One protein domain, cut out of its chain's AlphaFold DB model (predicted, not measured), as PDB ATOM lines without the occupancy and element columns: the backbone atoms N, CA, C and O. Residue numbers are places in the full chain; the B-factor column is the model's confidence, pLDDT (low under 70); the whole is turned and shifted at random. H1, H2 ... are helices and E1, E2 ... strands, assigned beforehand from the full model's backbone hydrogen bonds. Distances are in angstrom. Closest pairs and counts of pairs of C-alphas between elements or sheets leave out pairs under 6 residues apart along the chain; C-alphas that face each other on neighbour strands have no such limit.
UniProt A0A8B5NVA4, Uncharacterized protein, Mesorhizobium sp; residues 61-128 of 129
ATOM      1  N   VAL A  61      39.921  14.883 103.717       74.44
ATOM      2  CA  VAL A  61      38.504  15.273 103.584       74.44
ATOM      3  C   VAL A  61      37.616  14.667 104.661       74.44
ATOM      4  O   VAL A  61      36.540  15.184 104.942       74.44
ATOM      5  N   GLY A  62      38.082  13.595 105.296       82.19
ATOM      6  CA  GLY A  62      37.342  12.907 106.340       82.19
ATOM      7  C   GLY A  62      38.142  11.768 106.951       82.19
ATOM      8  O   GLY A  62      39.308  11.526 106.606       82.19
ATOM      9  N   GLY A  63      37.509  11.061 107.878       84.25
ATOM     10  CA  GLY A  63      38.062   9.833 108.414       84.25
ATOM     11  C   GLY A  63      37.087   9.047 109.276       84.25
ATOM     12  O   GLY A  63      36.066   9.569 109.721       84.25
ATOM     13  N   TYR A  64      37.431   7.784 109.502       87.75
ATOM     14  CA  TYR A  64      36.655   6.842 110.294       87.75
ATOM     15  C   TYR A  64      37.554   6.188 111.331       87.75
ATOM     16  O   TYR A  64      38.619   5.675 110.998       87.75
ATOM     17  N   ASN A  65      37.071   6.127 112.569       91.19
ATOM     18  CA  ASN A  65      37.672   5.284 113.591       91.19
ATOM     19  C   ASN A  65      36.957   3.935 113.582       91.19
ATOM     20  O   ASN A  65      35.784   3.837 113.965       91.19
ATOM     21  N   VAL A  66      37.660   2.909 113.120       92.69
ATOM     22  CA  VAL A  66      37.148   1.542 113.057       92.69
ATOM     23  C   VAL A  66      37.834   0.676 114.094       92.69
ATOM     24  O   VAL A  66      39.010   0.858 114.407       92.69
ATOM     25  N   CYS A  67      37.086  -0.277 114.623       92.00
ATOM     26  CA  CYS A  67      37.605  -1.283 115.529       92.00
ATOM     27  C   CYS A  67      37.358  -2.650 114.909       92.00
ATOM     28  O   CYS A  67      36.215  -3.009 114.639       92.00
ATOM     29  N   ILE A  68      38.435  -3.386 114.655       92.12
ATOM     30  CA  ILE A  68      38.364  -4.772 114.204       92.12
ATOM     31  C   ILE A  68      38.470  -5.638 115.444       92.12
ATOM     32  O   ILE A  68      39.441  -5.518 116.192       92.12
ATOM     33  N   GLY A  69      37.471  -6.485 115.670       89.88
ATOM     34  CA  GLY A  69      37.431  -7.307 116.866       89.88
ATOM     35  C   GLY A  69      36.504  -8.504 116.757       89.88
ATOM     36  O   GLY A  69      35.771  -8.678 115.789       89.88
ATOM     37  N   GLU A  70      36.528  -9.334 117.794       87.56
ATOM     38  CA  GLU A  70      35.647 -10.504 117.902       87.56
ATOM     39  C   GLU A  70      34.253 -10.152 118.413       87.56
ATOM     40  O   GLU A  70      33.289 -10.844 118.093       87.56
ATOM     41  N   LYS A  71      34.164  -9.117 119.250       87.56
ATOM     42  CA  LYS A  71      32.924  -8.660 119.871       87.56
ATOM     43  C   LYS A  71      32.785  -7.149 119.770       87.56
ATOM     44  O   LYS A  71      33.717  -6.413 120.098       87.56
ATOM     45  N   ASP A  72      31.585  -6.704 119.425       85.94
ATOM     46  CA  ASP A  72      31.205  -5.292 119.336       85.94
ATOM     47  C   ASP A  72      31.352  -4.568 120.682       85.94
ATOM     48  O   ASP A  72      31.769  -3.414 120.726       85.94
ATOM     49  N   GLU A  73      31.090  -5.265 121.790       83.56
ATOM     50  CA  GLU A  73      31.130  -4.712 123.154       83.56
ATOM     51  C   GLU A  73      32.511  -4.166 123.546       83.56
ATOM     52  O   GLU A  73      32.613  -3.191 124.289       83.56
ATOM     53  N   ALA A  74      33.586  -4.764 123.028       81.12
ATOM     54  CA  ALA A  74      34.955  -4.318 123.288       81.12
ATOM     55  C   ALA A  74      35.368  -3.113 122.418       81.12
ATOM     56  O   ALA A  74      36.390  -2.480 122.681       81.12
ATOM     57  N   CYS A  75      34.566  -2.782 121.403       81.31
ATOM     58  CA  CYS A  75      34.775  -1.695 120.453       81.31
ATOM     59  C   CYS A  75      33.905  -0.469 120.791       81.31
ATOM     60  O   CYS A  75      33.298   0.146 119.912       81.31
ATOM     61  N   SER A  76      33.824  -0.098 122.073       81.94
ATOM     62  CA  SER A  76      32.984   1.013 122.532       81.94
ATOM     63  C   SER A  76      33.380   2.342 121.872       81.94
ATOM     64  O   SER A  76      34.483   2.841 122.093       81.94
ATOM     65  N   GLY A  77      32.470   2.933 121.090       83.44
ATOM     66  CA  GLY A  77      32.660   4.244 120.448       83.44
ATOM     67  C   GLY A  77      33.311   4.211 119.059       83.44
ATOM     68  O   GLY A  77      33.544   5.270 118.475       83.44
ATOM     69  N   HIS A  78      33.571   3.024 118.505       86.62
ATOM     70  CA  HIS A  78      34.134   2.849 117.167       86.62
ATOM     71  C   HIS A  78      33.224   1.991 116.293       86.62
ATOM     72  O   HIS A  78      32.430   1.192 116.790       86.62
ATOM     73  N   LYS A  79      33.339   2.135 114.969       89.56
ATOM     74  CA  LYS A  79      32.578   1.283 114.052       89.56
ATOM     75  C   LYS A  79      33.180  -0.120 114.067       89.56
ATOM     76  O   LYS A  79      34.340  -0.287 113.688       89.56
ATOM     77  N   HIS A  80      32.406  -1.094 114.542       92.25
ATOM     78  CA  HIS A  80      32.858  -2.476 114.642       92.25
ATOM     79  C   HIS A  80      32.928  -3.135 113.261       92.25
ATOM     80  O   HIS A  80      32.004  -3.023 112.452       92.25
ATOM     81  N   LEU A  81      34.035  -3.825 113.014       91.19
ATOM     82  CA  LEU A  81      34.265  -4.680 111.864       91.19
ATOM     83  C   LEU A  81      34.622  -6.079 112.363       91.19
ATOM     84  O   LEU A  81      35.422  -6.236 113.288       91.19
ATOM     85  N   SER A  82      34.053  -7.092 111.714       90.19
ATOM     86  CA  SER A  82      34.324  -8.484 112.049       90.19
ATOM     87  C   SER A  82      35.783  -8.853 111.771       90.19
ATOM     88  O   SER A  82      36.444  -8.279 110.894       90.19
ATOM     89  N   CYS A  83      36.269  -9.863 112.494       85.81
ATOM     90  CA  CYS A  83      37.561 -10.490 112.239       85.81
ATOM     91  C   CYS A  83      37.782 -10.773 110.742       85.81
ATOM     92  O   CYS A  83      36.856 -11.168 110.035       85.81
ATOM     93  N   TYR A  84      39.031 -10.629 110.290       87.56
ATOM     94  CA  TYR A  84      39.474 -10.828 108.898       87.56
ATOM     95  C   TYR A  84      39.017  -9.765 107.890       87.56
ATOM     96  O   TYR A  84      39.370  -9.851 106.714       87.56
ATOM     97  N   THR A  85      38.298  -8.728 108.326       90.50
ATOM     98  CA  THR A  85      38.034  -7.568 107.471       90.50
ATOM     99  C   THR A  85      39.306  -6.743 107.318       90.50
ATOM    100  O   THR A  85      39.880  -6.296 108.307       90.50
ATOM    101  N   ASN A  86      39.752  -6.506 106.083       91.06
ATOM    102  CA  ASN A  86      40.879  -5.611 105.842       91.06
ATOM    103  C   ASN A  86      40.418  -4.143 106.006       91.06
ATOM    104  O   ASN A  86      39.553  -3.700 105.236       91.06
ATOM    105  N   PRO A  87      40.981  -3.374 106.963       89.44
ATOM    106  CA  PRO A  87      40.574  -1.991 107.210       89.44
ATOM    107  C   PRO A  87      40.859  -1.082 106.010       89.44
ATOM    108  O   PRO A  87      40.117  -0.135 105.767       89.44
ATOM    109  N   GLU A  88      41.894  -1.382 105.226       89.50
ATOM    110  CA  GLU A  88      42.252  -0.603 104.047       89.50
ATOM    111  C   GLU A  88      41.246  -0.809 102.914       89.50
ATOM    112  O   GLU A  88      40.745   0.166 102.357       89.50
ATOM    113  N   ALA A  89      40.877  -2.060 102.622       91.94
ATOM    114  CA  ALA A  89      39.889  -2.365 101.588       91.94
ATOM    115  C   ALA A  89      38.510  -1.787 101.940       91.94
ATOM    116  O   ALA A  89      37.851  -1.178 101.096       91.94
ATOM    117  N   TRP A  90      38.093  -1.918 103.204       93.19
ATOM    118  CA  TRP A  90      36.851  -1.317 103.686       93.19
ATOM    119  C   TRP A  90      36.900   0.217 103.616       93.19
ATOM    120  O   TRP A  90      35.979   0.850 103.095       93.19
ATOM    121  N   GLY A  91      38.007   0.814 104.069       91.19
ATOM    122  CA  GLY A  91      38.234   2.254 104.020       91.19
ATOM    123  C   GLY A  91      38.210   2.808 102.598       91.19
ATOM    124  O   GLY A  91      37.617   3.855 102.368       91.19
ATOM    125  N   GLN A  92      38.777   2.090 101.624       90.06
ATOM    126  CA  GLN A  92      38.738   2.475 100.209       90.06
ATOM    127  C   GLN A  92      37.315   2.563  99.665       90.06
ATOM    128  O   GLN A  92      37.005   3.512  98.948       90.06
ATOM    129  N   VAL A  93      36.442   1.615 100.012       91.62
ATOM    130  CA  VAL A  93      35.040   1.642  99.567       91.62
ATOM    131  C   VAL A  93      34.297   2.819 100.198       91.62
ATOM    132  O   VAL A  93      33.622   3.567  99.495       91.62
ATOM    133  N   MET A  94      34.464   3.028 101.505       90.31
ATOM    134  CA  MET A  94      33.784   4.110 102.222       90.31
ATOM    135  C   MET A  94      34.268   5.492 101.768       90.31
ATOM    136  O   MET A  94      33.463   6.337 101.386       90.31
ATOM    137  N   CYS A  95      35.587   5.699 101.712       88.25
ATOM    138  CA  CYS A  95      36.184   6.957 101.266       88.25
ATOM    139  C   CYS A  95      35.835   7.292  99.809       88.25
ATOM    140  O   CYS A  95      35.637   8.464  99.483       88.25
ATOM    141  N   ARG A  96      35.735   6.281  98.935       86.88
ATOM    142  CA  ARG A  96      35.329   6.474  97.539       86.88
ATOM    143  C   ARG A  96      33.867   6.895  97.430       86.88
ATOM    144  O   ARG A  96      33.571   7.812  96.674       86.88
ATOM    145  N   ASN A  97      32.978   6.236  98.169       87.44
ATOM    146  CA  ASN A  97      31.539   6.465  98.056       87.44
ATOM    147  C   ASN A  97      31.089   7.772  98.720       87.44
ATOM    148  O   ASN A  97      30.206   8.438  98.193       87.44
ATOM    149  N   GLU A  98      31.676   8.136  99.863       83.56
ATOM    150  CA  GLU A  98      31.224   9.296 100.645       83.56
ATOM    151  C   GLU A  98      31.988  10.581 100.297       83.56
ATOM    152  O   GLU A  98      31.398  11.657 100.240       83.56
ATOM    153  N   TYR A  99      33.289  10.474 100.009       78.81
ATOM    154  CA  TYR A  99      34.165  11.638  99.830       78.81
ATOM    155  C   TYR A  99      34.802  11.745  98.442       78.81
ATOM    156  O   TYR A  99      35.601  12.655  98.220       78.81
ATOM    157  N   TYR A 100      34.500  10.823  97.517       82.25
ATOM    158  CA  TYR A 100      35.152  10.732  96.201       82.25
ATOM    159  C   TYR A 100      36.691  10.720  96.290       82.25
ATOM    160  O   TYR A 100      37.394  11.133  95.367       82.25
ATOM    161  N   ALA A 101      37.230  10.244  97.418       79.88
ATOM    162  CA  ALA A 101      38.661  10.205  97.675       79.88
ATOM    163  C   ALA A 101      39.292   8.971  97.022       79.88
ATOM    164  O   ALA A 101      38.757   7.863  97.096       79.88
ATOM    165  N   SER A 102      40.452   9.162  96.388       77.19
ATOM    166  CA  SER A 102      41.188   8.097  95.695       77.19
ATOM    167  C   SER A 102      42.271   7.455  96.561       77.19
ATOM    168  O   SER A 102      42.670   6.323  96.291       77.19
ATOM    169  N   ARG A 103      42.741   8.148  97.607       80.25
ATOM    170  CA  ARG A 103      43.774   7.656  98.521       80.25
ATOM    171  C   ARG A 103      43.206   7.463  99.919       80.25
ATOM    172  O   ARG A 103      42.437   8.281 100.422       80.25
ATOM    173  N   VAL A 104      43.633   6.384 100.562       86.38
ATOM    174  CA  VAL A 104      43.284   6.066 101.946       86.38
ATOM    175  C   VAL A 104      44.566   5.870 102.729       86.38
ATOM    176  O   VAL A 104      45.503   5.238 102.250       86.38
ATOM    177  N   ARG A 105      44.613   6.433 103.932       85.25
ATOM    178  CA  ARG A 105      45.704   6.215 104.876       85.25
ATOM    179  C   ARG A 105      45.138   5.552 106.117       85.25
ATOM    180  O   ARG A 105      44.294   6.139 106.782       85.25
ATOM    181  N   VAL A 106      45.632   4.362 106.429       89.00
ATOM    182  CA  VAL A 106      45.256   3.626 107.637       89.00
ATOM    183  C   VAL A 106      46.372   3.779 108.662       89.00
ATOM    184  O   VAL A 106      47.544   3.581 108.343       89.00
ATOM    185  N   ILE A 107      46.018   4.182 109.878       88.38
ATOM    186  CA  ILE A 107      46.937   4.278 111.012       88.38
ATOM    187  C   ILE A 107      46.386   3.388 112.117       88.38
ATOM    188  O   ILE A 107      45.268   3.589 112.583       88.38
ATOM    189  N   GLU A 108      47.170   2.409 112.546       89.12
ATOM    190  CA  GLU A 108      46.843   1.595 113.713       89.12
ATOM    191  C   GLU A 108      47.135   2.401 114.985       89.12
ATOM    192  O   GLU A 108      48.272   2.801 115.231       89.12
ATOM    193  N   ILE A 109      46.093   2.693 115.764       88.81
ATOM    194  CA  ILE A 109      46.196   3.469 117.009       88.81
ATOM    195  C   ILE A 109      46.542   2.549 118.174       88.81
ATOM    196  O   ILE A 109      47.339   2.895 119.045       88.81
ATOM    197  N   SER A 110      45.901   1.385 118.223       85.94
ATOM    198  CA  SER A 110      46.135   0.419 119.286       85.94
ATOM    199  C   SER A 110      45.860  -0.986 118.801       85.94
ATOM    200  O   SER A 110      44.938  -1.204 118.018       85.94
ATOM    201  N   ASN A 111      46.637  -1.918 119.336       88.19
ATOM    202  CA  ASN A 111      46.463  -3.340 119.138       88.19
ATOM    203  C   ASN A 111      46.405  -4.003 120.510       88.19
ATOM    204  O   ASN A 111      47.303  -3.816 121.336       88.19
ATOM    205  N   ARG A 112      45.330  -4.735 120.777       86.44
ATOM    206  CA  ARG A 112      45.188  -5.574 121.963       86.44
ATOM    207  C   ARG A 112      45.049  -7.017 121.526       86.44
ATOM    208  O   ARG A 112      44.263  -7.343 120.638       86.44
ATOM    209  N   SER A 113      45.760  -7.890 122.222       81.69
ATOM    210  CA  SER A 113      45.631  -9.331 122.051       81.69
ATOM    211  C   SER A 113      44.192  -9.774 122.327       81.69
ATOM    212  O   SER A 113      43.549  -9.309 123.270       81.69
ATOM    213  N   GLY A 114      43.695 -10.683 121.499       76.56
ATOM    214  CA  GLY A 114      42.371 -11.294 121.597       76.56
ATOM    215  C   GLY A 114      42.502 -12.802 121.444       76.56
ATOM    216  O   GLY A 114      43.613 -13.321 121.365       76.56
ATOM    217  N   ASN A 115      41.382 -13.514 121.424       79.56
ATOM    218  CA  ASN A 115      41.407 -14.973 121.439       79.56
ATOM    219  C   ASN A 115      41.691 -15.558 120.041       79.56
ATOM    220  O   ASN A 115      42.489 -16.475 119.883       79.56
ATOM    221  N   LYS A 116      41.048 -14.997 119.015       82.44
ATOM    222  CA  LYS A 116      41.145 -15.358 117.596       82.44
ATOM    223  C   LYS A 116      41.867 -14.301 116.765       82.44
ATOM    224  O   LYS A 116      42.851 -14.628 116.115       82.44
ATOM    225  N   CYS A 117      41.351 -13.069 116.728       82.81
ATOM    226  CA  CYS A 117      41.825 -12.045 115.783       82.81
ATOM    227  C   CYS A 117      42.360 -10.773 116.450       82.81
ATOM    228  O   CYS A 117      42.908  -9.916 115.762       82.81
ATOM    229  N   GLY A 118      42.255 -10.667 117.778       87.00
ATOM    230  CA  GLY A 118      42.661  -9.455 118.481       87.00
ATOM    231  C   GLY A 118      41.613  -8.353 118.432       87.00
ATOM    232  O   GLY A 118      40.525  -8.525 117.889       87.00
ATOM    233  N   TYR A 119      41.961  -7.225 119.041       88.25
ATOM    234  CA  TYR A 119      41.217  -5.978 118.956       88.25
ATOM    235  C   TYR A 119      42.160  -4.882 118.474       88.25
ATOM    236  O   TYR A 119      43.040  -4.440 119.215       88.25
ATOM    237  N   GLY A 120      41.982  -4.456 117.227       89.62
ATOM    238  CA  GLY A 120      42.755  -3.384 116.609       89.62
ATOM    239  C   GLY A 120      41.882  -2.156 116.389       89.62
ATOM    240  O   GLY A 120      40.816  -2.262 115.785       89.62
ATOM    241  N   ILE A 121      42.325  -0.993 116.864       90.50
ATOM    242  CA  ILE A 121      41.688   0.293 116.560       90.50
ATOM    243  C   ILE A 121      42.496   0.969 115.458       90.50
ATOM    244  O   ILE A 121      43.693   1.211 115.628       90.50
ATOM    245  N   TYR A 122      41.828   1.314 114.363       91.56
ATOM    246  CA  TYR A 122      42.428   1.949 113.196       91.56
ATOM    247  C   TYR A 122      41.748   3.292 112.908       91.56
ATOM    248  O   TYR A 122      40.520   3.372 112.849       91.56
ATOM    249  N   ASP A 123      42.549   4.337 112.691       91.44
ATOM    250  CA  ASP A 123      42.102   5.604 112.102       91.44
ATOM    251  C   ASP A 123      42.324   5.543 110.591       91.44
ATOM    252  O   ASP A 123      43.453   5.450 110.098       91.44
ATOM    253  N   ILE A 124      41.222   5.568 109.853       90.56
ATOM    254  CA  ILE A 124      41.194   5.588 108.398       90.56
ATOM    255  C   ILE A 124      40.987   7.033 107.969       90.56
ATOM    256  O   ILE A 124      39.928   7.608 108.186       90.56
ATOM    257  N   SER A 125      41.979   7.622 107.312       87.94
ATOM    258  CA  SER A 125      41.902   8.967 106.743       87.94
ATOM    259  C   SER A 125      41.659   8.907 105.237       87.94
ATOM    260  O   SER A 125      42.433   8.281 104.510       87.94
ATOM    261  N   CYS A 126      40.623   9.600 104.765       86.44
ATOM    262  CA  CYS A 126      40.341   9.764 103.342       86.44
ATOM    263  C   CYS A 126      41.111  10.974 102.804       86.44
ATOM    264  O   CYS A 126      41.010  12.072 103.362       86.44
ATOM    265  N   VAL A 127      41.875  10.777 101.732       81.69
ATOM    266  CA  VAL A 127      42.778  11.783 101.168       81.69
ATOM    267  C   VAL A 127      42.451  11.994  99.691       81.69
ATOM    268  O   VAL A 127      42.418  11.038  98.908       81.69
ATOM    269  N   LEU A 128      42.196  13.247  99.309       72.50
ATOM    270  CA  LEU A 128      42.032  13.613  97.902       72.50
ATOM    271  C   LEU A 128      43.379  13.548  97.158       72.50
ATOM    272  O   LEU A 128      44.425  13.750  97.785       72.50
TER     273      LEU A 128
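AT A GLANCE: This is residues 61 to 128 of the 129 residues of an uncharacterized protein of Mesorhizobium sp (UniProt A0A8B5NVA4). A strongly twisted sheet of four strands curls round one helix, H1, which packs on one face in two layers. The 68 printed residues hold E1, E2, H1, E3 and E4 in that order; the mixed sheet runs E2 E1 E4 E3, and the class is mixed, helices and strands. The whole is compact, radius of gyration of the C-alphas 11.8 A, a rod spanning 37 by 17 by 16 A.

HOW THE PARTS SIT: E1, residues 61 to 69, is parallel to E2, residues 79 to 82, with N 81 and O 67 2.8 A apart. E1 is antiparallel to E4, residues 119 to 127; N 64 and O 124 are 2.8 A apart. E3, residues 103 to 112, forms a hairpin with E4; N 105 and O 125 are 2.9 A apart. H1, residues 87 to 99, is on the sheet; its closest C-alphas to E4 are Cys 95 and Cys 126, 5.4 A. Every O i to N i+4 pair in H1 is within hydrogen-bond range. E2, H1 and E3 form a split strand-helix-strand unit, two strands of one sheet that are not neighbours, joined through a helix, with E1 and E4 between them in the sheet, and its crossover is right-handed.

IN THESE COORDINATES: E1 starts at C-alpha 61 (38.504, 15.273, 103.584) and is 26.2 A long, E2 10.1 A, H1 16.8 A. E3, 27.0 A, bends by 51 degrees at residue 109. E4, 25.2 A, ends at C-alpha 127 (42.778, 11.783, 101.168).

THE WHOLE: The C-alphas farthest apart, Asn 115 and Leu 128, are 37.0 A apart. The printed part has no cut, no link is long, and no printed residue is under 70 in pLDDT.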